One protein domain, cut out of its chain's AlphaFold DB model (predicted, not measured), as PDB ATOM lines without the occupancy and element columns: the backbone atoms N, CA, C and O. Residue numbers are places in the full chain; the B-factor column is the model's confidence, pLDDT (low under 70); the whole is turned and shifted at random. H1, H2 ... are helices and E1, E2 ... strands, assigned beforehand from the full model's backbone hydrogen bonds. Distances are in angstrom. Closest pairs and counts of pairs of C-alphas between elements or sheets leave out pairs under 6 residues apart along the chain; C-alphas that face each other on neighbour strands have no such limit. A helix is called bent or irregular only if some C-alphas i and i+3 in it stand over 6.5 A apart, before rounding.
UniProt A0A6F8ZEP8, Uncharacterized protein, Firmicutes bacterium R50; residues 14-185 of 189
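AT A GLANCE: This is residues 14 to 185 of the 189 residues of an uncharacterized protein of Firmicutes bacterium R50 (UniProt A0A6F8ZEP8). One long helix, H6, makes much of the length of a loose, elongated model; H8 and H7 pack along parts of it, H4 crosses it, and short H3 packs on it. Beyond the first residues of H7 lies a loose head of H1, H2 and the two-stranded antiparallel sheet E1 - E2, and residues 135 to 143 of a long loop stick out. The printed part has 172 residues, with eight named helices and two named strands in the order H1 E1 H2 H3 H4 H5 H6 E2 H7 H8; the class is mostly helix. The radius of gyration of the C-alphas is 21.8 A, and the spans are 65 by 38 by 26 A.

IN THESE COORDINATES: Find C-alpha 14 at (310.529, 269.333, 241.725), where H1 begins; it runs to residue 21. E1 is residues 30 to 33, H2 40 to 48 and H3 65 to 68. H4, residues 71 to 89, is 26.5 A long. H5, residues 91 to 95, is irregular, but only just: C-alphas 91 and 94 are 6.54 A apart. From C-alpha 98 at (273.890, 283.269, 278.817), H6 runs 46.0 A to residue 129. E2 is residues 150 to 153; H7, residues 155 to 168, is 20.0 A long. H8, residues 177 to 184, ends at (283.504, 293.120, 286.182).

HOW THE PARTS SIT: Start at the hub, H6, which touches four helices. Its residues 104 to 111 touch H8 at a shallow tilt of 7 degrees, opposite ways; the closest C-alphas, of Ile 104 and Val 182, are 6.6 A apart. Its residues 115 to 123 touch H7 at a shallow tilt of 24 degrees, opposite ways, closest at C-alphas 115 and 168, 6.3 A. Its residues 108 to 116 touch residues 71 to 79 of H4 at a steep tilt of 52 degrees, closest at C-alphas 108 and 79, 6.7 A. Its residues 120 to 124 touch H3, closest at C-alphas 120 and 66, 6.1 A. H4 and H5 only just touch, only at the corner, with 3 pairs of C-alphas within 8 A, closest at C-alphas 87 and 93, 5.8 A. In E1 and E2, N 31 and O 152 are 3.2 A apart, within hydrogen-bond range. H1 and H2 are close but not clearly touching, with C-alphas 15 and 42 6.9 A apart. Every O i to N i+4 pair is within hydrogen-bond range in H1, H2, H4, H6, H7 and H8; H5 has 0 of 1, with 1 of 2 O i to N i+3 pairs, and H3 is too short for an i+4 pair.

THE WHOLE: The C-alphas farthest apart, of Glu 95 and Pro 140, are 67.4 A apart. The printed part has no cut; the links H2 to H3 and H6 to E2 are long. Mean pLDDT of the printed part is 74.6; 73 residues are under 70, among them 17 to 32, 49 to 68 and 125 to 159.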
ATOM      1  N   ALA A  14     309.542 269.028 242.760       70.75
ATOM      2  CA  ALA A  14     310.529 269.333 241.725       70.75
ATOM      3  C   ALA A  14     310.479 270.806 241.284       70.75
ATOM      4  O   ALA A  14     311.520 271.417 241.046       70.75
ATOM      5  N   LEU A  15     309.277 271.386 241.217       71.06
ATOM      6  CA  LEU A  15     309.078 272.797 240.901       71.06
ATOM      7  C   LEU A  15     309.486 273.685 242.078       71.06
ATOM      8  O   LEU A  15     310.126 274.702 241.852       71.06
ATOM      9  N   ARG A  16     309.220 273.269 243.324       70.81
ATOM     10  CA  ARG A  16     309.746 273.932 244.527       70.81
ATOM     11  C   ARG A  16     311.276 273.994 244.492       70.81
ATOM     12  O   ARG A  16     311.829 275.077 244.582       70.81
ATOM     13  N   ALA A  17     311.952 272.871 244.256       67.94
ATOM     14  CA  ALA A  17     313.414 272.837 244.181       67.94
ATOM     15  C   ALA A  17     313.973 273.681 243.017       67.94
ATOM     16  O   ALA A  17     315.038 274.289 243.129       67.94
ATOM     17  N   ALA A  18     313.262 273.724 241.885       68.31
ATOM     18  CA  ALA A  18     313.624 274.582 240.763       68.31
ATOM     19  C   ALA A  18     313.474 276.064 241.124       68.31
ATOM     20  O   ALA A  18     314.393 276.834 240.866       68.31
ATOM     21  N   VAL A  19     312.362 276.437 241.755       65.50
ATOM     22  CA  VAL A  19     312.109 277.774 242.293       65.50
ATOM     23  C   VAL A  19     313.216 278.163 243.266       65.50
ATOM     24  O   VAL A  19     313.895 279.144 242.987       65.50
ATOM     25  N   ASP A  20     313.477 277.361 244.305       66.56
ATOM     26  CA  ASP A  20     314.513 277.576 245.332       66.56
ATOM     27  C   ASP A  20     315.894 277.851 244.721       66.56
ATOM     28  O   ASP A  20     316.632 278.726 245.162       66.56
ATOM     29  N   ARG A  21     316.231 277.149 243.635       66.38
ATOM     30  CA  ARG A  21     317.494 277.337 242.914       66.38
ATOM     31  C   ARG A  21     317.506 278.569 242.003       66.38
ATOM     32  O   ARG A  21     318.570 279.121 241.737       66.38
ATOM     33  N   LEU A  22     316.360 278.948 241.443       64.44
ATOM     34  CA  LEU A  22     316.234 279.956 240.387       64.44
ATOM     35  C   LEU A  22     315.918 281.361 240.913       64.44
ATOM     36  O   LEU A  22     315.570 282.208 240.098       64.44
ATOM     37  N   HIS A  23     316.042 281.631 242.218       63.59
ATOM     38  CA  HIS A  23     315.888 282.973 242.799       63.59
ATOM     39  C   HIS A  23     316.918 283.942 242.177       63.59
ATOM     40  O   HIS A  23     318.003 284.151 242.714       63.59
ATOM     41  N   LEU A  24     316.612 284.509 241.003       55.12
ATOM     42  CA  LEU A  24     317.549 285.346 240.243       55.12
ATOM     43  C   LEU A  24     317.684 286.738 240.859       55.12
ATOM     44  O   LEU A  24     318.670 287.431 240.617       55.12
ATOM     45  N   THR A  25     316.720 287.142 241.683       58.97
ATOM     46  CA  THR A  25     316.851 288.280 242.591       58.97
ATOM     47  C   THR A  25     316.077 287.972 243.866       58.97
ATOM     48  O   THR A  25     314.871 287.743 243.818       58.97
ATOM     49  N   GLU A  26     316.777 287.950 244.998       52.06
ATOM     50  CA  GLU A  26     316.186 287.814 246.329       52.06
ATOM     51  C   GLU A  26     316.288 289.163 247.052       52.06
ATOM     52  O   GLU A  26     317.385 289.689 247.283       52.06
ATOM     53  N   GLY A  27     315.128 289.747 247.350       52.84
ATOM     54  CA  GLY A  27     314.964 290.794 248.352       52.84
ATOM     55  C   GLY A  27     314.653 290.182 249.720       52.84
ATOM     56  O   GLY A  27     314.458 288.979 249.849       52.84
ATOM     57  N   GLN A  28     314.561 291.007 250.765       52.03
ATOM     58  CA  GLN A  28     314.307 290.506 252.123       52.03
ATOM     59  C   GLN A  28     312.955 289.779 252.281       52.03
ATOM     60  O   GLN A  28     312.840 288.920 253.157       52.03
ATOM     61  N   LEU A  29     311.949 290.104 251.453       53.22
ATOM     62  CA  LEU A  29     310.606 289.502 251.531       53.22
ATOM     63  C   LEU A  29     310.131 288.798 250.281       53.22
ATOM     64  O   LEU A  29     309.120 288.107 250.343       53.22
ATOM     65  N   PHE A  30     310.792 289.004 249.151       59.31
ATOM     66  CA  PHE A  30     310.348 288.434 247.897       59.31
ATOM     67  C   PHE A  30     311.529 287.940 247.089       59.31
ATOM     68  O   PHE A  30     312.579 288.580 247.051       59.31
ATOM     69  N   GLY A  31     311.339 286.816 246.416       61.84
ATOM     70  CA  GLY A  31     312.202 286.437 245.314       61.84
ATOM     71  C   GLY A  31     311.470 286.606 243.994       61.84
ATOM     72  O   GLY A  31     310.236 286.560 243.937       61.84
ATOM     73  N   THR A  32     312.236 286.815 242.928       69.44
ATOM     74  CA  THR A  32     311.685 286.910 241.581       69.44
ATOM     75  C   THR A  32     312.288 285.888 240.639       69.44
ATOM     76  O   THR A  32     313.472 285.543 240.706       69.44
ATOM     77  N   ILE A  33     311.438 285.405 239.733       71.12
ATOM     78  CA  ILE A  33     311.839 284.525 238.641       71.12
ATOM     79  C   ILE A  33     311.363 285.149 237.323       71.12
ATOM     80  O   ILE A  33     310.163 285.395 237.147       71.12
ATOM     81  N   PRO A  34     312.278 285.431 236.381       70.19
ATOM     82  CA  PRO A  34     311.909 285.866 235.044       70.19
ATOM     83  C   PRO A  34     311.134 284.770 234.302       70.19
ATOM     84  O   PRO A  34     311.479 283.589 234.415       70.19
ATOM     85  N   PRO A  35     310.103 285.128 233.523       68.75
ATOM     86  CA  PRO A  35     309.246 284.157 232.850       68.75
ATOM     87  C   PRO A  35     310.024 283.286 231.856       68.75
ATOM     88  O   PRO A  35     309.701 282.119 231.693       68.75
ATOM     89  N   GLU A  36     311.092 283.797 231.242       75.44
ATOM     90  CA  GLU A  36     311.977 283.037 230.354       75.44
ATOM     91  C   GLU A  36     312.766 281.916 231.053       75.44
ATOM     92  O   GLU A  36     313.364 281.075 230.382       75.44
ATOM     93  N   ARG A  37     312.787 281.891 232.393       78.25
ATOM     94  CA  ARG A  37     313.414 280.825 233.190       78.25
ATOM     95  C   ARG A  37     312.457 279.694 233.550       78.25
ATOM     96  O   ARG A  37     312.919 278.693 234.091       78.25
ATOM     97  N   LEU A  38     311.168 279.858 233.264       79.81
ATOM     98  CA  LEU A  38     310.124 278.878 233.533       79.81
ATOM     99  C   LEU A  38     309.475 278.455 232.217       79.81
ATOM    100  O   LEU A  38     309.078 279.302 231.413       79.81
ATOM    101  N   ASP A  39     309.321 277.154 232.000       84.12
ATOM    102  CA  ASP A  39     308.499 276.671 230.891       84.12
ATOM    103  C   ASP A  39     306.997 276.923 231.155       84.12
ATOM    104  O   ASP A  39     306.586 277.330 232.244       84.12
ATOM    105  N   ARG A  40     306.148 276.721 230.139       83.25
ATOM    106  CA  ARG A  40     304.706 277.007 230.250       83.25
ATOM    107  C   ARG A  40     304.007 276.158 231.312       83.25
ATOM    108  O   ARG A  40     303.098 276.663 231.968       83.25
ATOM    109  N   ASP A  41     304.429 274.912 231.483       84.69
ATOM    110  CA  ASP A  41     303.803 273.983 232.420       84.69
ATOM    111  C   ASP A  41     304.161 274.370 233.859       84.69
ATOM    112  O   ASP A  41     303.300 274.396 234.737       84.69
ATOM    113  N   GLN A  42     305.408 274.784 234.087       82.19
ATOM    114  CA  GLN A  42     305.879 275.336 235.353       82.19
ATOM    115  C   GLN A  42     305.152 276.633 235.702       82.19
ATOM    116  O   GLN A  42     304.682 276.784 236.826       82.19
ATOM    117  N   GLN A  43     305.002 277.552 234.744       81.19
ATOM    118  CA  GLN A  43     304.243 278.787 234.956       81.19
ATOM    119  C   GLN A  43     302.789 278.493 235.350       81.19
ATOM    120  O   GLN A  43     302.280 279.080 236.303       81.19
ATOM    121  N   GLN A  44     302.135 277.558 234.658       80.88
ATOM    122  CA  GLN A  44     300.760 277.163 234.955       80.88
ATOM    123  C   GLN A  44     300.636 276.484 236.327       80.88
ATOM    124  O   GLN A  44     299.695 276.769 237.068       80.88
ATOM    125  N   ALA A  45     301.591 275.629 236.689       76.88
ATOM    126  CA  ALA A  45     301.626 274.962 237.986       76.88
ATOM    127  C   ALA A  45     301.834 275.950 239.145       76.88
ATOM    128  O   ALA A  45     301.203 275.803 240.190       76.88
ATOM    129  N   LEU A  46     302.663 276.987 238.962       74.38
ATOM    130  CA  LEU A  46     302.796 278.063 239.947       74.38
ATOM    131  C   LEU A  46     301.461 278.797 240.132       74.38
ATOM    132  O   LEU A  46     301.006 278.945 241.264       74.38
ATOM    133  N   LEU A  47     300.790 279.187 239.041       75.19
ATOM    134  CA  LEU A  47     299.480 279.852 239.111       75.19
ATOM    135  C   LEU A  47     298.430 278.996 239.844       75.19
ATOM    136  O   LEU A  47     297.687 279.506 240.677       75.19
ATOM    137  N   GLN A  48     298.387 277.689 239.576       71.12
ATOM    138  CA  GLN A  48     297.475 276.753 240.250       71.12
ATOM    139  C   GLN A  48     297.787 276.567 241.739       71.12
ATOM    140  O   GLN A  48     296.880 276.312 242.530       71.12
ATOM    141  N   ALA A  49     299.054 276.720 242.125       63.59
ATOM    142  CA  ALA A  49     299.507 276.695 243.510       63.59
ATOM    143  C   ALA A  49     299.294 278.028 244.254       63.59
ATOM    144  O   ALA A  49     299.831 278.211 245.345       63.59
ATOM    145  N   GLY A  50     298.546 278.964 243.660       58.09
ATOM    146  CA  GLY A  50     298.241 280.268 244.250       58.09
ATOM    147  C   GLY A  50     299.313 281.332 244.013       58.09
ATOM    148  O   GLY A  50     299.268 282.395 244.625       58.09
ATOM    149  N   TRP A  51     300.292 281.088 243.137       66.12
ATOM    150  CA  TRP A  51     301.293 282.105 242.819       66.12
ATOM    151  C   TRP A  51     300.688 283.158 241.905       66.12
ATOM    152  O   TRP A  51     299.960 282.844 240.965       66.12
ATOM    153  N   THR A  52     301.049 284.417 242.131       63.72
ATOM    154  CA  THR A  52     300.512 285.522 241.341       63.72
ATOM    155  C   THR A  52     301.546 286.038 240.352       63.72
ATOM    156  O   THR A  52     302.670 286.391 240.708       63.72
ATOM    157  N   ARG A  53     301.132 286.143 239.087       67.81
ATOM    158  CA  ARG A  53     301.889 286.851 238.059       67.81
ATOM    159  C   ARG A  53     301.717 288.358 238.258       67.81
ATOM    160  O   ARG A  53     300.612 288.859 238.062       67.81
ATOM    161  N   ARG A  54     302.774 289.098 238.600       62.31
ATOM    162  CA  ARG A  54     302.711 290.568 238.713       62.31
ATOM    163  C   ARG A  54     303.725 291.218 237.781       62.31
ATOM    164  O   ARG A  54     304.878 290.820 237.745       62.31
ATOM    165  N   ASN A  55     303.280 292.204 237.004       56.44
ATOM    166  CA  ASN A  55     304.164 293.035 236.191       56.44
ATOM    167  C   ASN A  55     304.499 294.306 236.985       56.44
ATOM    168  O   ASN A  55     303.607 295.104 237.274       56.44
ATOM    169  N   TYR A  56     305.770 294.486 237.348       51.44
ATOM    170  CA  TYR A  56     306.220 295.602 238.190       51.44
ATOM    171  C   TYR A  56     306.119 296.973 237.493       51.44
ATOM    172  O   TYR A  56     306.182 298.005 238.154       51.44
ATOM    173  N   ALA A  57     305.926 296.996 236.167       52.91
ATOM    174  CA  ALA A  57     305.740 298.235 235.413       52.91
ATOM    175  C   ALA A  57     304.469 299.011 235.819       52.91
ATOM    176  O   ALA A  57     304.463 300.236 235.725       52.91
ATOM    177  N   ASP A  58     303.427 298.318 236.304       42.41
ATOM    178  CA  ASP A  58     302.093 298.914 236.465       42.41
ATOM    179  C   ASP A  58     301.680 299.154 237.929       42.41
ATOM    180  O   ASP A  58     300.811 299.990 238.183       42.41
ATOM    181  N   ARG A  59     302.282 298.452 238.908       44.38
ATOM    182  CA  ARG A  59     301.994 298.614 240.352       44.38
ATOM    183  C   ARG A  59     303.212 298.247 241.221       44.38
ATOM    184  O   ARG A  59     303.395 297.067 241.510       44.38
ATOM    185  N   PRO A  60     304.011 299.222 241.694       50.81
ATOM    186  CA  PRO A  60     305.168 298.956 242.559       50.81
ATOM    187  C   PRO A  60     304.787 298.562 243.997       50.81
ATOM    188  O   PRO A  60     305.657 298.230 244.797       50.81
ATOM    189  N   VAL A  61     303.500 298.615 244.354       49.81
ATOM    190  CA  VAL A  61     303.025 298.267 245.696       49.81
ATOM    191  C   VAL A  61     302.720 296.772 245.732       49.81
ATOM    192  O   VAL A  61     301.716 296.314 245.178       49.81
ATOM    193  N   LEU A  62     303.607 296.005 246.369       58.44
ATOM    194  CA  LEU A  62     303.276 294.661 246.831       58.44
ATOM    195  C   LEU A  62     302.118 294.795 247.824       58.44
ATOM    196  O   LEU A  62     302.224 295.540 248.798       58.44
ATOM    197  N   GLU A  63     301.007 294.107 247.562       55.88
ATOM    198  CA  GLU A  63     299.976 293.981 248.588       55.88
ATOM    199  C   GLU A  63     300.573 293.179 249.749       55.88
ATOM    200  O   GLU A  63     301.275 292.184 249.512       55.88
ATOM    201  N   PRO A  64     300.370 293.615 250.998       56.72
ATOM    202  CA  PRO A  64     300.877 292.870 252.128       56.72
ATOM    203  C   PRO A  64     300.151 291.514 252.227       56.72
ATOM    204  O   PRO A  64     298.968 291.412 251.896       56.72
ATOM    205  N   PRO A  65     300.812 290.479 252.759       56.59
ATOM    206  CA  PRO A  65     300.288 289.115 252.891       56.59
ATOM    207  C   PRO A  65     299.046 289.030 253.765       56.59
ATOM    208  O   PRO A  65     298.378 288.005 253.752       56.59
ATOM    209  N   HIS A  66     298.725 290.080 254.531       61.72
ATOM    210  CA  HIS A  66     297.483 290.124 255.289       61.72
ATOM    211  C   HIS A  66     296.252 289.934 254.394       61.72
ATOM    212  O   HIS A  66     295.215 289.518 254.897       61.72
ATOM    213  N   ALA A  67     296.352 290.220 253.089       62.47
ATOM    214  CA  ALA A  67     295.282 289.966 252.128       62.47
ATOM    215  C   ALA A  67     294.977 288.465 251.956       62.47
ATOM    216  O   ALA A  67     293.856 288.108 251.611       62.47
ATOM    217  N   GLU A  68     295.952 287.597 252.235       66.62
ATOM    218  CA  GLU A  68     295.842 286.137 252.124       66.62
ATOM    219  C   GLU A  68     295.395 285.475 253.439       66.62
ATOM    220  O   GLU A  68     295.207 284.260 253.502       66.62
ATOM    221  N   PHE A  69     295.255 286.244 254.522       73.56
ATOM    222  CA  PHE A  69     294.816 285.703 255.801       73.56
ATOM    223  C   PHE A  69     293.298 285.542 255.841       73.56
ATOM    224  O   PHE A  69     292.542 286.481 255.590       73.56
ATOM    225  N   ASP A  70     292.852 284.358 256.260       82.31
ATOM    226  CA  ASP A  70     291.477 284.145 256.706       82.31
ATOM    227  C   ASP A  70     291.316 284.724 258.122       82.31
ATOM    228  O   ASP A  70     291.432 284.024 259.132       82.31
ATOM    229  N   TRP A  71     291.108 286.042 258.190       84.31
ATOM    230  CA  TRP A  71     290.938 286.792 259.440       84.31
ATOM    231  C   TRP A  71     289.800 286.249 260.302       84.31
ATOM    232  O   TRP A  71     289.920 286.198 261.523       84.31
ATOM    233  N   GLU A  72     288.739 285.755 259.674       89.06
ATOM    234  CA  GLU A  72     287.602 285.173 260.374       89.06
ATOM    235  C   GLU A  72     287.969 283.815 261.004       89.06
ATOM    236  O   GLU A  72     287.588 283.521 262.138       89.06
ATOM    237  N   ALA A  73     288.782 282.991 260.333       86.19
ATOM    238  CA  ALA A  73     289.343 281.791 260.955       86.19
ATOM    239  C   ALA A  73     290.283 282.114 262.123       86.19
ATOM    240  O   ALA A  73     290.241 281.421 263.144       86.19
ATOM    241  N   LEU A  74     291.112 283.154 262.005       88.06
ATOM    242  CA  LEU A  74     291.995 283.581 263.094       88.06
ATOM    243  C   LEU A  74     291.193 284.129 264.285       88.06
ATOM    244  O   LEU A  74     291.490 283.764 265.423       88.06
ATOM    245  N   ARG A  75     290.114 284.881 264.034       92.62
ATOM    246  CA  ARG A  75     289.169 285.344 265.059       92.62
ATOM    247  C   ARG A  75     288.575 284.183 265.848       92.62
ATOM    248  O   ARG A  75     288.596 284.198 267.078       92.62
ATOM    249  N   ARG A  76     288.085 283.147 265.154       91.69
ATOM    250  CA  ARG A  76     287.549 281.936 265.801       91.69
ATOM    251  C   ARG A  76     288.597 281.257 266.682       91.69
ATOM    252  O   ARG A  76     288.310 280.962 267.838       91.69
ATOM    253  N   ARG A  77     289.824 281.086 266.175       91.50
ATOM    254  CA  ARG A  77     290.941 280.501 266.942       91.50
ATOM    255  C   ARG A  77     291.270 281.318 268.194       91.50
ATOM    256  O   ARG A  77     291.473 280.738 269.257       91.50
ATOM    257  N   HIS A  78     291.293 282.647 268.086       92.81
ATOM    258  CA  HIS A  78     291.507 283.531 269.233       92.81
ATOM    259  C   HIS A  78     290.395 283.394 270.281       92.81
ATOM    260  O   HIS A  78     290.679 283.265 271.475       92.81
ATOM    261  N   ALA A  79     289.131 283.373 269.848       93.12
ATOM    262  CA  ALA A  79     287.991 283.192 270.741       93.12
ATOM    263  C   ALA A  79     288.044 281.834 271.461       93.12
ATOM    264  O   ALA A  79     287.875 281.775 272.677       93.12
ATOM    265  N   GLU A  80     288.343 280.749 270.743       93.88
ATOM    266  CA  GLU A  80     288.516 279.408 271.315       93.88
ATOM    267  C   GLU A  80     289.650 279.367 272.348       93.88
ATOM    268  O   GLU A  80     289.443 278.903 273.473       93.88
ATOM    269  N   ALA A  81     290.826 279.902 272.005       92.31
ATOM    270  CA  ALA A  81     291.972 279.961 272.909       92.31
ATOM    271  C   ALA A  81     291.656 280.771 274.174       92.31
ATOM    272  O   ALA A  81     291.995 280.360 275.287       92.31
ATOM    273  N   THR A  82     290.965 281.901 274.022       93.62
ATOM    274  CA  THR A  82     290.610 282.769 275.149       93.62
ATOM    275  C   THR A  82     289.535 282.148 276.034       93.62
ATOM    276  O   THR A  82     289.646 282.209 277.255       93.62
ATOM    277  N   ARG A  83     288.538 281.468 275.458       93.25
ATOM    278  CA  ARG A  83     287.541 280.698 276.220       93.25
ATOM    279  C   ARG A  83     288.174 279.539 276.988       93.25
ATOM    280  O   ARG A  83     287.835 279.317 278.148       93.25
ATOM    281  N   ALA A  84     289.140 278.840 276.396       92.44
ATOM    282  CA  ALA A  84     289.898 277.812 277.109       92.44
ATOM    283  C   ALA A  84     290.688 278.401 278.297       92.44
ATOM    284  O   ALA A  84     290.682 277.839 279.397       92.44
ATOM    285  N   ALA A  85     291.317 279.568 278.108       93.62
ATOM    286  CA  ALA A  85     291.998 280.289 279.183       93.62
ATOM    287  C   ALA A  85     291.024 280.767 280.278       93.62
ATOM    288  O   ALA A  85     291.335 280.640 281.462       93.62
ATOM    289  N   LEU A  86     289.825 281.229 279.901       94.12
ATOM    290  CA  LEU A  86     288.747 281.592 280.829       94.12
ATOM    291  C   LEU A  86     288.365 280.417 281.731       94.12
ATOM    292  O   LEU A  86     288.385 280.576 282.946       94.12
ATOM    293  N   HIS A  87     288.096 279.238 281.166       93.19
ATOM    294  CA  HIS A  87     287.765 278.042 281.951       93.19
ATOM    295  C   HIS A  87     288.910 277.565 282.848       93.19
ATOM    296  O   HIS A  87     288.671 277.004 283.913       93.19
ATOM    297  N   THR A  88     290.156 277.791 282.430       93.31
ATOM    298  CA  THR A  88     291.327 277.474 283.260       93.31
ATOM    299  C   THR A  88     291.434 278.423 284.454       93.31
ATOM    300  O   THR A  88     291.786 277.993 285.551       93.31
ATOM    301  N   ARG A  89     291.138 279.713 284.249       93.31
ATOM    302  CA  ARG A  89     291.234 280.752 285.283       93.31
ATOM    303  C   ARG A  89     290.036 280.754 286.237       93.31
ATOM    304  O   ARG A  89     290.236 280.934 287.434       93.31
ATOM    305  N   TRP A  90     288.835 280.521 285.717       92.88
ATOM    306  CA  TRP A  90     287.577 280.435 286.462       92.88
ATOM    307  C   TRP A  90     286.836 279.155 286.076       92.88
ATOM    308  O   TRP A  90     286.056 279.158 285.119       92.88
ATOM    309  N   PRO A  91     287.064 278.040 286.792       92.62
ATOM    310  CA  PRO A  91     286.351 276.789 286.545       92.62
ATOM    311  C   PRO A  91     284.822 276.940 286.600       92.62
ATOM    312  O   PRO A  91     284.106 276.291 285.839       92.62
ATOM    313  N   GLU A  92     284.322 277.853 287.438       90.69
ATOM    314  CA  GLU A  92     282.907 278.212 287.557       90.69
ATOM    315  C   GLU A  92     282.329 278.901 286.309       90.69
ATOM    316  O   GLU A  92     281.115 279.054 286.204       90.69
ATOM    317  N   ALA A  93     283.157 279.280 285.328       89.62
ATOM    318  CA  ALA A  93     282.686 279.864 284.073       89.62
ATOM    319  C   ALA A  93     281.749 278.939 283.281       89.62
ATOM    320  O   ALA A  93     280.962 279.409 282.460       89.62
ATOM    321  N   ALA A  94     281.795 277.631 283.551       88.31
ATOM    322  CA  ALA A  94     280.848 276.660 283.007       88.31
ATOM    323  C   ALA A  94     279.400 276.884 283.483       88.31
ATOM    324  O   ALA A  94     278.469 276.448 282.811       88.31
ATOM    325  N   GLU A  95     279.210 277.558 284.618       91.62
ATOM    326  CA  GLU A  95     277.900 277.831 285.221       91.62
ATOM    327  C   GLU A  95     277.410 279.261 284.955       91.62
ATOM    328  O   GLU A  95     276.286 279.603 285.315       91.62
ATOM    329  N   TRP A  96     278.234 280.110 284.331       92.81
ATOM    330  CA  TRP A  96     277.845 281.485 284.022       92.81
ATOM    331  C   TRP A  96     276.656 281.512 283.055       92.81
ATOM    332  O   TRP A  96     276.643 280.813 282.038       92.81
ATOM    333  N   GLY A  97     275.669 282.362 283.352       93.06
ATOM    334  CA  GLY A  97     274.471 282.504 282.533       93.06
ATOM    335  C   GLY A  97     274.750 283.034 281.120       93.06
ATOM    336  O   GLY A  97     275.780 283.651 280.838       93.06
ATOM    337  N   ALA A  98     273.780 282.852 280.219       91.50
ATOM    338  CA  ALA A  98     273.890 283.269 278.817       91.50
ATOM    339  C   ALA A  98     274.197 284.770 278.648       91.50
ATOM    340  O   ALA A  98     274.902 285.160 277.722       91.50
ATOM    341  N   GLN A  99     273.706 285.613 279.561       93.00
ATOM    342  CA  GLN A  99     273.975 287.051 279.534       93.00
ATOM    343  C   GLN A  99     275.446 287.376 279.823       93.00
ATOM    344  O   GLN A  99     276.008 288.260 279.179       93.00
ATOM    345  N   ALA A 100     276.087 286.657 280.750       92.75
ATOM    346  CA  ALA A 100     277.508 286.836 281.033       92.75
ATOM    347  C   ALA A 100     278.353 286.471 279.806       92.75
ATOM    348  O   ALA A 100     279.248 287.224 279.430       92.75
ATOM    349  N   TRP A 101     278.024 285.355 279.148       93.50
ATOM    350  CA  TRP A 101     278.700 284.924 277.925       93.50
ATOM    351  C   TRP A 101     278.489 285.880 276.752       93.50
ATOM    352  O   TRP A 101     279.448 286.160 276.041       93.50
ATOM    353  N   ALA A 102     277.296 286.460 276.601       93.69
ATOM    354  CA  ALA A 102     277.057 287.490 275.593       93.69
ATOM    355  C   ALA A 102     277.954 288.723 275.807       93.69
ATOM    356  O   ALA A 102     278.563 289.209 274.862       93.69
ATOM    357  N   ILE A 103     278.098 289.196 277.052       93.62
ATOM    358  CA  ILE A 103     278.991 290.326 277.364       93.62
ATOM    359  C   ILE A 103     280.455 289.957 277.082       93.62
ATOM    360  O   ILE A 103     281.193 290.759 276.523       93.62
ATOM    361  N   ILE A 104     280.880 288.746 277.452       94.19
ATOM    362  CA  ILE A 104     282.245 288.268 277.188       94.19
ATOM    363  C   ILE A 104     282.521 288.202 275.685       94.19
ATOM    364  O   ILE A 104     283.602 288.597 275.261       94.19
ATOM    365  N   ASP A 105     281.561 287.747 274.884       93.75
ATOM    366  CA  ASP A 105     281.707 287.665 273.430       93.75
ATOM    367  C   ASP A 105     281.852 289.047 272.780       93.75
ATOM    368  O   ASP A 105     282.674 289.207 271.877       93.75
ATOM    369  N   GLU A 106     281.145 290.061 273.283       94.06
ATOM    370  CA  GLU A 106     281.331 291.455 272.855       94.06
ATOM    371  C   GLU A 106     282.723 291.985 273.231       94.06
ATOM    372  O   GLU A 106     283.404 292.606 272.413       94.06
ATOM    373  N   VAL A 107     283.200 291.693 274.446       93.19
ATOM    374  CA  VAL A 107     284.559 292.072 274.869       93.19
ATOM    375  C   VAL A 107     285.612 291.375 273.998       93.19
ATOM    376  O   VAL A 107     286.567 292.016 273.562       93.19
ATOM    377  N   LEU A 108     285.434 290.083 273.700       93.19
ATOM    378  CA  LEU A 108     286.311 289.326 272.801       93.19
ATOM    379  C   LEU A 108     286.329 289.910 271.388       93.19
ATOM    380  O   LEU A 108     287.394 289.995 270.782       93.19
ATOM    381  N   ALA A 109     285.171 290.311 270.863       91.50
ATOM    382  CA  ALA A 109     285.080 290.953 269.558       91.50
ATOM    383  C   ALA A 109     285.849 292.281 269.537       91.50
ATOM    384  O   ALA A 109     286.657 292.491 268.637       91.50
ATOM    385  N   SER A 110     285.676 293.121 270.561       91.50
ATOM    386  CA  SER A 110     286.383 294.401 270.663       91.50
ATOM    387  C   SER A 110     287.904 294.231 270.757       91.50
ATOM    388  O   SER A 110     288.637 294.947 270.083       91.50
ATOM    389  N   VAL A 111     288.388 293.282 271.566       89.38
ATOM    390  CA  VAL A 111     289.830 292.994 271.689       89.38
ATOM    391  C   VAL A 111     290.391 292.438 270.379       89.38
ATOM    392  O   VAL A 111     291.519 292.749 269.998       89.38
ATOM    393  N   TRP A 112     289.610 291.617 269.676       92.25
ATOM    394  CA  TRP A 112     290.009 291.085 268.380       92.25
ATOM    395  C   TRP A 112     290.179 292.185 267.331       92.25
ATOM    396  O   TRP A 112     291.183 292.177 266.625       92.25
ATOM    397  N   GLU A 113     289.243 293.132 267.242       91.25
ATOM    398  CA  GLU A 113     289.319 294.242 266.282       91.25
ATOM    399  C   GLU A 113     290.609 295.060 266.448       91.25
ATOM    400  O   GLU A 113     291.285 295.354 265.462       91.25
ATOM    401  N   GLU A 114     290.999 295.362 267.689       89.69
ATOM    402  CA  GLU A 114     292.244 296.081 267.982       89.69
ATOM    403  C   GLU A 114     293.483 295.282 267.543       89.69
ATOM    404  O   GLU A 114     294.359 295.804 266.848       89.69
ATOM    405  N   ARG A 115     293.530 293.989 267.882       88.38
ATOM    406  CA  ARG A 115     294.643 293.103 267.512       88.38
ATOM    407  C   ARG A 115     294.747 292.881 266.011       88.38
ATOM    408  O   ARG A 115     295.852 292.805 265.476       88.38
ATOM    409  N   GLU A 116     293.616 292.743 265.329       89.69
ATOM    410  CA  GLU A 116     293.563 292.603 263.879       89.69
ATOM    411  C   GLU A 116     294.146 293.844 263.194       89.69
ATOM    412  O   GLU A 116     294.989 293.712 262.303       89.69
ATOM    413  N   GLU A 117     293.765 295.042 263.637       88.44
ATOM    414  CA  GLU A 117     294.275 296.295 263.078       88.44
ATOM    415  C   GLU A 117     295.778 296.480 263.343       88.44
ATOM    416  O   GLU A 117     296.534 296.857 262.437       88.44
ATOM    417  N   GLU A 118     296.250 296.148 264.549       86.00
ATOM    418  CA  GLU A 118     297.677 296.171 264.882       86.00
ATOM    419  C   GLU A 118     298.468 295.189 264.003       86.00
ATOM    420  O   GLU A 118     299.483 295.552 263.402       86.00
ATOM    421  N   ALA A 119     297.972 293.960 263.846       83.69
ATOM    422  CA  ALA A 119     298.601 292.938 263.018       83.69
ATOM    423  C   ALA A 119     298.676 293.354 261.545       83.69
ATOM    424  O   ALA A 119     299.725 293.220 260.907       83.69
ATOM    425  N   ARG A 120     297.580 293.895 260.998       83.75
ATOM    426  CA  ARG A 120     297.528 294.427 259.629       83.75
ATOM    427  C   ARG A 120     298.540 295.548 259.438       83.75
ATOM    428  O   ARG A 120     299.276 295.527 258.448       83.75
ATOM    429  N   SER A 121     298.613 296.468 260.398       81.44
ATOM    430  CA  SER A 121     299.548 297.595 260.395       81.44
ATOM    431  C   SER A 121     301.004 297.134 260.439       81.44
ATOM    432  O   SER A 121     301.808 297.574 259.617       81.44
ATOM    433  N   LEU A 122     301.349 296.202 261.330       76.88
ATOM    434  CA  LEU A 122     302.702 295.649 261.444       76.88
ATOM    435  C   LEU A 122     303.115 294.886 260.182       76.88
ATOM    436  O   LEU A 122     304.216 295.091 259.671       76.88
ATOM    437  N   LEU A 123     302.229 294.051 259.634       74.44
ATOM    438  CA  LEU A 123     302.488 293.318 258.392       74.44
ATOM    439  C   LEU A 123     302.646 294.257 257.196       74.44
ATOM    440  O   LEU A 123     303.508 294.023 256.347       74.44
ATOM    441  N   ALA A 124     301.856 295.331 257.129       74.00
ATOM    442  CA  ALA A 124     301.991 296.357 256.102       74.00
ATOM    443  C   ALA A 124     303.310 297.131 256.246       74.00
ATOM    444  O   ALA A 124     304.037 297.282 255.265       74.00
ATOM    445  N   ALA A 125     303.657 297.562 257.462       69.56
ATOM    446  CA  ALA A 125     304.902 298.268 257.748       69.56
ATOM    447  C   ALA A 125     306.132 297.404 257.448       69.56
ATOM    448  O   ALA A 125     307.098 297.889 256.864       69.56
ATOM    449  N   TRP A 126     306.090 296.115 257.785       68.75
ATOM    450  CA  TRP A 126     307.165 295.181 257.473       68.75
ATOM    451  C   TRP A 126     307.283 294.915 255.968       68.75
ATOM    452  O   TRP A 126     308.389 294.977 255.429       68.75
ATOM    453  N   SER A 127     306.148 294.723 255.280       67.56
ATOM    454  CA  SER A 127     306.085 294.617 253.812       67.56
ATOM    455  C   SER A 127     306.714 295.831 253.135       67.56
ATOM    456  O   SER A 127     307.515 295.691 252.213       67.56
ATOM    457  N   PHE A 128     306.387 297.024 253.634       65.00
ATOM    458  CA  PHE A 128     306.969 298.273 253.175       65.00
ATOM    459  C   PHE A 128     308.468 298.343 253.474       65.00
ATOM    460  O   PHE A 128     309.250 298.579 252.565       65.00
ATOM    461  N   ALA A 129     308.900 298.103 254.713       61.47
ATOM    462  CA  ALA A 129     310.299 298.245 255.113       61.47
ATOM    463  C   ALA A 129     311.240 297.371 254.277       61.47
ATOM    464  O   ALA A 129     312.321 297.809 253.898       61.47
ATOM    465  N   ALA A 130     310.817 296.157 253.942       59.66
ATOM    466  CA  ALA A 130     311.684 295.207 253.271       59.66
ATOM    467  C   ALA A 130     311.523 295.168 251.732       59.66
ATOM    468  O   ALA A 130     312.201 294.389 251.057       59.66
ATOM    469  N   LEU A 131     310.733 296.097 251.168       56.62
ATOM    470  CA  LEU A 131     310.847 296.546 249.771       56.62
ATOM    471  C   LEU A 131     312.109 297.392 249.523       56.62
ATOM    472  O   LEU A 131     312.592 297.444 248.390       56.62
ATOM    473  N   TRP A 132     312.658 298.038 250.557       52.94
ATOM    474  CA  TRP A 132     313.889 298.819 250.455       52.94
ATOM    475  C   TRP A 132     315.054 298.038 251.066       52.94
ATOM    476  O   TRP A 132     315.175 297.979 252.291       52.94
ATOM    477  N   PRO A 133     315.945 297.438 250.255       52.66
ATOM    478  CA  PRO A 133     317.171 296.886 250.806       52.66
ATOM    479  C   PRO A 133     317.992 298.009 251.453       52.66
ATOM    480  O   PRO A 133     318.037 299.137 250.950       52.66
ATOM    481  N   ALA A 134     318.683 297.688 252.550       50.72
ATOM    482  CA  ALA A 134     319.757 298.542 253.040       50.72
ATOM    483  C   ALA A 134     320.752 298.776 251.885       50.72
ATOM    484  O   ALA A 134     321.058 297.822 251.164       50.72
ATOM    485  N   PRO A 135     321.227 300.014 251.665       50.03
ATOM    486  CA  PRO A 135     322.135 300.305 250.565       50.03
ATOM    487  C   PRO A 135     323.406 299.461 250.706       50.03
ATOM    488  O   PRO A 135     324.193 299.659 251.628       50.03
ATOM    489  N   ASP A 136     323.585 298.511 249.790       51.28
ATOM    490  CA  ASP A 136     324.810 297.730 249.650       51.28
ATOM    491  C   ASP A 136     325.761 298.500 248.716       51.28
ATOM    492  O   ASP A 136     325.441 298.674 247.538       51.28
ATOM    493  N   PRO A 137     326.913 298.991 249.208       50.00
ATOM    494  CA  PRO A 137     327.861 299.750 248.396       50.00
ATOM    495  C   PRO A 137     328.553 298.905 247.311       50.00
ATOM    496  O   PRO A 137     329.218 299.478 246.450       50.00
ATOM    497  N   GLY A 138     328.427 297.571 247.343       54.47
ATOM    498  CA  GLY A 138     329.029 296.647 246.375       54.47
ATOM    499  C   GLY A 138     328.068 296.082 245.324       54.47
ATOM    500  O   GLY A 138     328.534 295.539 244.319       54.47
ATOM    501  N   ARG A 139     326.748 296.209 245.508       47.31
ATOM    502  CA  ARG A 139     325.768 295.828 244.483       47.31
ATOM    503  C   ARG A 139     325.551 297.006 243.533       47.31
ATOM    504  O   ARG A 139     325.258 298.107 244.005       47.31
ATOM    505  N   PRO A 140     325.621 296.805 242.202       46.75
ATOM    506  CA  PRO A 140     325.008 297.760 241.299       46.75
ATOM    507  C   PRO A 140     323.561 297.940 241.764       46.75
ATOM    508  O   PRO A 140     322.875 296.956 242.052       46.75
ATOM    509  N   GLN A 141     323.111 299.188 241.900       50.00
ATOM    510  CA  GLN A 141     321.689 299.492 242.037       50.00
ATOM    511  C   GLN A 141     321.019 299.131 240.709       50.00
ATOM    512  O   GLN A 141     320.654 300.005 239.923       50.00
ATOM    513  N   ASP A 142     320.913 297.838 240.425       46.56
ATOM    514  CA  ASP A 142     320.114 297.348 239.328       46.56
ATOM    515  C   ASP A 142     318.685 297.707 239.704       46.56
ATOM    516  O   ASP A 142     318.069 297.143 240.612       46.56
ATOM    517  N   ARG A 143     318.188 298.756 239.043       48.88
ATOM    518  CA  ARG A 143     316.761 299.040 238.954       48.88
ATOM    519  C   ARG A 143     316.083 297.698 238.720       48.88
ATOM    520  O   ARG A 143     316.479 297.009 237.786       48.88
ATOM    521  N   MET A 144     315.090 297.342 239.539       46.53
ATOM    522  CA  MET A 144     314.191 296.227 239.236       46.53
ATOM    523  C   MET A 144     313.713 296.404 237.791       46.53
ATOM    524  O   MET A 144     312.875 297.261 237.506       46.53
ATOM    525  N   GLU A 145     314.330 295.685 236.854       43.56
ATOM    526  CA  GLU A 145     313.982 295.795 235.449       43.56
ATOM    527  C   GLU A 145     312.566 295.238 235.305       43.56
ATOM    528  O   GLU A 145     312.255 294.167 235.832       43.56
ATOM    529  N   GLY A 146     311.696 295.964 234.595       44.78
ATOM    530  CA  GLY A 146     310.268 295.659 234.412       44.78
ATOM    531  C   GLY A 146     309.959 294.374 233.625       44.78
ATOM    532  O   GLY A 146     308.968 294.314 232.907       44.78
ATOM    533  N   ARG A 147     310.826 293.363 233.708       49.34
ATOM    534  CA  ARG A 147     310.712 292.033 233.097       49.34
ATOM    535  C   ARG A 147     310.572 290.901 234.114       49.34
ATOM    536  O   ARG A 147     310.409 289.753 233.714       49.34
ATOM    537  N   GLN A 148     310.627 291.189 235.412       58.06
ATOM    538  CA  GLN A 148     310.397 290.190 236.456       58.06
ATOM    539  C   GLN A 148     308.886 290.003 236.664       58.06
ATOM    540  O   GLN A 148     308.161 290.980 236.838       58.06
ATOM    541  N   VAL A 149     308.402 288.756 236.551       58.00
ATOM    542  CA  VAL A 149     306.966 288.453 236.349       58.00
ATOM    543  C   VAL A 149     306.390 287.500 237.404       58.00
ATOM    544  O   VAL A 149     305.195 287.578 237.699       58.00
ATOM    545  N   PHE A 150     307.213 286.629 237.998       56.47
ATOM    546  CA  PHE A 150     306.808 285.763 239.109       56.47
ATOM    547  C   PHE A 150     307.430 286.245 240.410       56.47
ATOM    548  O   PHE A 150     308.646 286.412 240.479       56.47
ATOM    549  N   PHE A 151     306.581 286.430 241.420       62.84
ATOM    550  CA  PHE A 151     306.955 286.838 242.766       62.84
ATOM    551  C   PHE A 151     306.428 285.814 243.760       62.84
ATOM    552  O   PHE A 151     305.349 285.247 243.573       62.84
ATOM    553  N   PHE A 152     307.178 285.616 244.829       61.50
ATOM    554  CA  PHE A 152     306.743 284.839 245.977       61.50
ATOM    555  C   PHE A 152     307.288 285.473 247.233       61.50
ATOM    556  O   PHE A 152     308.345 286.101 247.208       61.50
ATOM    557  N   TYR A 153     306.574 285.267 248.327       61.97
ATOM    558  CA  TYR A 153     307.073 285.609 249.637       61.97
ATOM    559  C   TYR A 153     308.243 284.698 250.009       61.97
ATOM    560  O   TYR A 153     308.124 283.473 249.950       61.97
ATOM    561  N   ALA A 154     309.368 285.297 250.391       62.75
ATOM    562  CA  ALA A 154     310.527 284.575 250.893       62.75
ATOM    563  C   ALA A 154     310.145 283.726 252.119       62.75
ATOM    564  O   ALA A 154     309.189 284.023 252.841       62.75
ATOM    565  N   ASP A 155     310.916 282.679 252.405       60.62
ATOM    566  CA  ASP A 155     310.654 281.809 253.558       60.62
ATOM    567  C   ASP A 155     310.748 282.560 254.900       60.62
ATOM    568  O   ASP A 155     310.001 282.290 255.840       60.62
ATOM    569  N   SER A 156     311.637 283.556 254.993       60.69
ATOM    570  CA  SER A 156     311.680 284.521 256.104       60.69
ATOM    571  C   SER A 156     310.342 285.237 256.281       60.69
ATOM    572  O   SER A 156     309.871 285.402 257.407       60.69
ATOM    573  N   PHE A 157     309.722 285.618 255.163       66.12
ATOM    574  CA  PHE A 157     308.480 286.356 255.161       66.12
ATOM    575  C   PHE A 157     307.310 285.511 255.653       66.12
ATOM    576  O   PHE A 157     306.591 285.882 256.579       66.12
ATOM    577  N   ARG A 158     307.192 284.312 255.077       65.75
ATOM    578  CA  ARG A 158     306.220 283.305 255.496       65.75
ATOM    579  C   ARG A 158     306.336 283.003 256.988       65.75
ATOM    580  O   ARG A 158     305.330 283.041 257.686       65.75
ATOM    581  N   ARG A 159     307.550 282.775 257.496       68.50
ATOM    582  CA  ARG A 159     307.766 282.471 258.919       68.50
ATOM    583  C   ARG A 159     307.347 283.604 259.846       68.50
ATOM    584  O   ARG A 159     306.769 283.324 260.891       68.50
ATOM    585  N   ALA A 160     307.618 284.864 259.505       70.50
ATOM    586  CA  ALA A 160     307.173 285.955 260.372       70.50
ATOM    587  C   ALA A 160     305.666 286.228 260.243       70.50
ATOM    588  O   ALA A 160     305.042 286.577 261.238       70.50
ATOM    589  N   ALA A 161     305.058 285.981 259.079       69.75
ATOM    590  CA  ALA A 161     303.603 285.988 258.922       69.75
ATOM    591  C   ALA A 161     302.934 284.885 259.772       69.75
ATOM    592  O   ALA A 161     301.969 285.155 260.484       69.75
ATOM    593  N   GLU A 162     303.487 283.668 259.773       74.75
ATOM    594  CA  GLU A 162     303.055 282.563 260.640       74.75
ATOM    595  C   GLU A 162     303.249 282.891 262.127       74.75
ATOM    596  O   GLU A 162     302.363 282.628 262.937       74.75
ATOM    597  N   ALA A 163     304.382 283.499 262.494       79.38
ATOM    598  CA  ALA A 163     304.642 283.941 263.861       79.38
ATOM    599  C   ALA A 163     303.656 285.031 264.308       79.38
ATOM    600  O   ALA A 163     303.130 284.944 265.413       79.38
ATOM    601  N   ALA A 164     303.357 286.008 263.446       77.88
ATOM    602  CA  ALA A 164     302.362 287.040 263.717       77.88
ATOM    603  C   ALA A 164     300.964 286.430 263.891       77.88
ATOM    604  O   ALA A 164     300.306 286.704 264.889       77.88
ATOM    605  N   ALA A 165     300.540 285.535 262.991       79.75
ATOM    606  CA  ALA A 165     299.268 284.819 263.108       79.75
ATOM    607  C   ALA A 165     299.184 283.996 264.410       79.75
ATOM    608  O   ALA A 165     298.155 283.979 265.089       79.75
ATOM    609  N   ALA A 166     300.279 283.332 264.784       83.00
ATOM    610  CA  ALA A 166     300.368 282.586 266.031       83.00
ATOM    611  C   ALA A 166     300.318 283.495 267.263       83.00
ATOM    612  O   ALA A 166     299.760 283.082 268.271       83.00
ATOM    613  N   GLU A 167     300.890 284.699 267.203       85.94
ATOM    614  CA  GLU A 167     300.872 285.660 268.308       85.94
ATOM    615  C   GLU A 167     299.476 286.251 268.514       85.94
ATOM    616  O   GLU A 167     298.935 286.183 269.615       85.94
ATOM    617  N   ILE A 168     298.843 286.749 267.449       84.75
ATOM    618  CA  ILE A 168     297.560 287.466 267.542       84.75
ATOM    619  C   ILE A 168     296.415 286.552 267.995       84.75
ATOM    620  O   ILE A 168     295.456 287.005 268.620       84.75
ATOM    621  N   THR A 169     296.535 285.248 267.724       89.31
ATOM    622  CA  THR A 169     295.556 284.233 268.134       89.31
ATOM    623  C   THR A 169     295.770 283.702 269.548       89.31
ATOM    624  O   THR A 169     294.936 282.938 270.035       89.31
ATOM    625  N   ARG A 170     296.833 284.112 270.257       89.31
ATOM    626  CA  ARG A 170     297.002 283.732 271.665       89.31
ATOM    627  C   ARG A 170     295.908 284.337 272.528       89.31
ATOM    628  O   ARG A 170     295.427 285.444 272.277       89.31
ATOM    629  N   ALA A 171     295.566 283.618 273.592       89.81
ATOM    630  CA  ALA A 171     294.753 284.177 274.659       89.81
ATOM    631  C   ALA A 171     295.442 285.422 275.266       89.81
ATOM    632  O   ALA A 171     296.677 285.496 275.261       89.81
ATOM    633  N   PRO A 172     294.673 286.391 275.788       89.31
ATOM    634  CA  PRO A 172     295.191 287.527 276.547       89.31
ATOM    635  C   PRO A 172     296.169 287.102 277.651       89.31
ATOM    636  O   PRO A 172     295.936 286.114 278.353       89.31
ATOM    637  N   GLN A 173     297.272 287.841 277.808       89.25
ATOM    638  CA  GLN A 173     298.249 287.590 278.879       89.25
ATOM    639  C   GLN A 173     297.645 287.917 280.246       89.25
ATOM    640  O   GLN A 173     296.649 288.624 280.312       89.25
ATOM    641  N   ALA A 174     298.193 287.392 281.342       86.44
ATOM    642  CA  ALA A 174     297.547 287.444 282.661       86.44
ATOM    643  C   ALA A 174     297.271 288.873 283.175       86.44
ATOM    644  O   ALA A 174     296.331 289.073 283.946       86.44
ATOM    645  N   GLU A 175     298.088 289.825 282.734       89.06
ATOM    646  CA  GLU A 175     298.071 291.261 283.007       89.06
ATOM    647  C   GLU A 175     297.198 292.087 282.042       89.06
ATOM    648  O   GLU A 175     297.076 293.296 282.218       89.06
ATOM    649  N   ASP A 176     296.605 291.457 281.027       89.62
ATOM    650  CA  ASP A 176     295.777 292.128 280.024       89.62
ATOM    651  C   ASP A 176     294.492 292.700 280.654       89.62
ATOM    652  O   ASP A 176     293.828 292.043 281.467       89.62
ATOM    653  N   LEU A 177     294.120 293.923 280.248       89.62
ATOM    654  CA  LEU A 177     292.904 294.618 280.685       89.62
ATOM    655  C   LEU A 177     291.642 293.778 280.441       89.62
ATOM    656  O   LEU A 177     290.673 293.893 281.195       89.62
ATOM    657  N   PHE A 178     291.672 292.900 279.434       91.88
ATOM    658  CA  PHE A 178     290.639 291.904 279.179       91.88
ATOM    659  C   PHE A 178     290.185 291.192 280.460       91.88
ATOM    660  O   PHE A 178     288.985 291.082 280.714       91.88
ATOM    661  N   TRP A 179     291.118 290.752 281.310       93.19
ATOM    662  CA  TRP A 179     290.771 290.010 282.524       93.19
ATOM    663  C   TRP A 179     290.043 290.873 283.548       93.19
ATOM    664  O   TRP A 179     289.090 290.405 284.164       93.19
ATOM    665  N   THR A 180     290.426 292.142 283.678       92.31
ATOM    666  CA  THR A 180     289.723 293.106 284.532       92.31
ATOM    667  C   THR A 180     288.298 293.353 284.038       92.31
ATOM    668  O   THR A 180     287.368 293.429 284.842       92.31
ATOM    669  N   LEU A 181     288.098 293.432 282.719       91.75
ATOM    670  CA  LEU A 181     286.765 293.576 282.131       91.75
ATOM    671  C   LEU A 181     285.907 292.335 282.386       91.75
ATOM    672  O   LEU A 181     284.754 292.466 282.787       91.75
ATOM    673  N   VAL A 182     286.477 291.136 282.228       91.38
ATOM    674  CA  VAL A 182     285.787 289.873 282.528       91.38
ATOM    675  C   VAL A 182     285.410 289.778 284.005       91.38
ATOM    676  O   VAL A 182     284.308 289.321 284.307       91.38
ATOM    677  N   GLU A 183     286.278 290.192 284.928       91.62
ATOM    678  CA  GLU A 183     285.995 290.195 286.371       91.62
ATOM    679  C   GLU A 183     284.804 291.098 286.726       91.62
ATOM    680  O   GLU A 183     284.013 290.759 287.606       91.62
ATOM    681  N   ALA A 184     284.625 292.203 285.998       91.69
ATOM    682  CA  ALA A 184     283.504 293.120 286.182       91.69
ATOM    683  C   ALA A 184     282.172 292.615 285.590       91.69
ATOM    684  O   ALA A 184     281.119 293.193 285.879       91.69
ATOM    685  N   VAL A 185     282.180 291.554 284.769       91.06
ATOM    686  CA  VAL A 185     280.954 291.005 284.167       91.06
ATOM    687  C   VAL A 185     280.070 290.381 285.253       91.06
ATOM    688  O   VAL A 185     280.539 289.504 285.983       91.06
TER     689      VAL A 185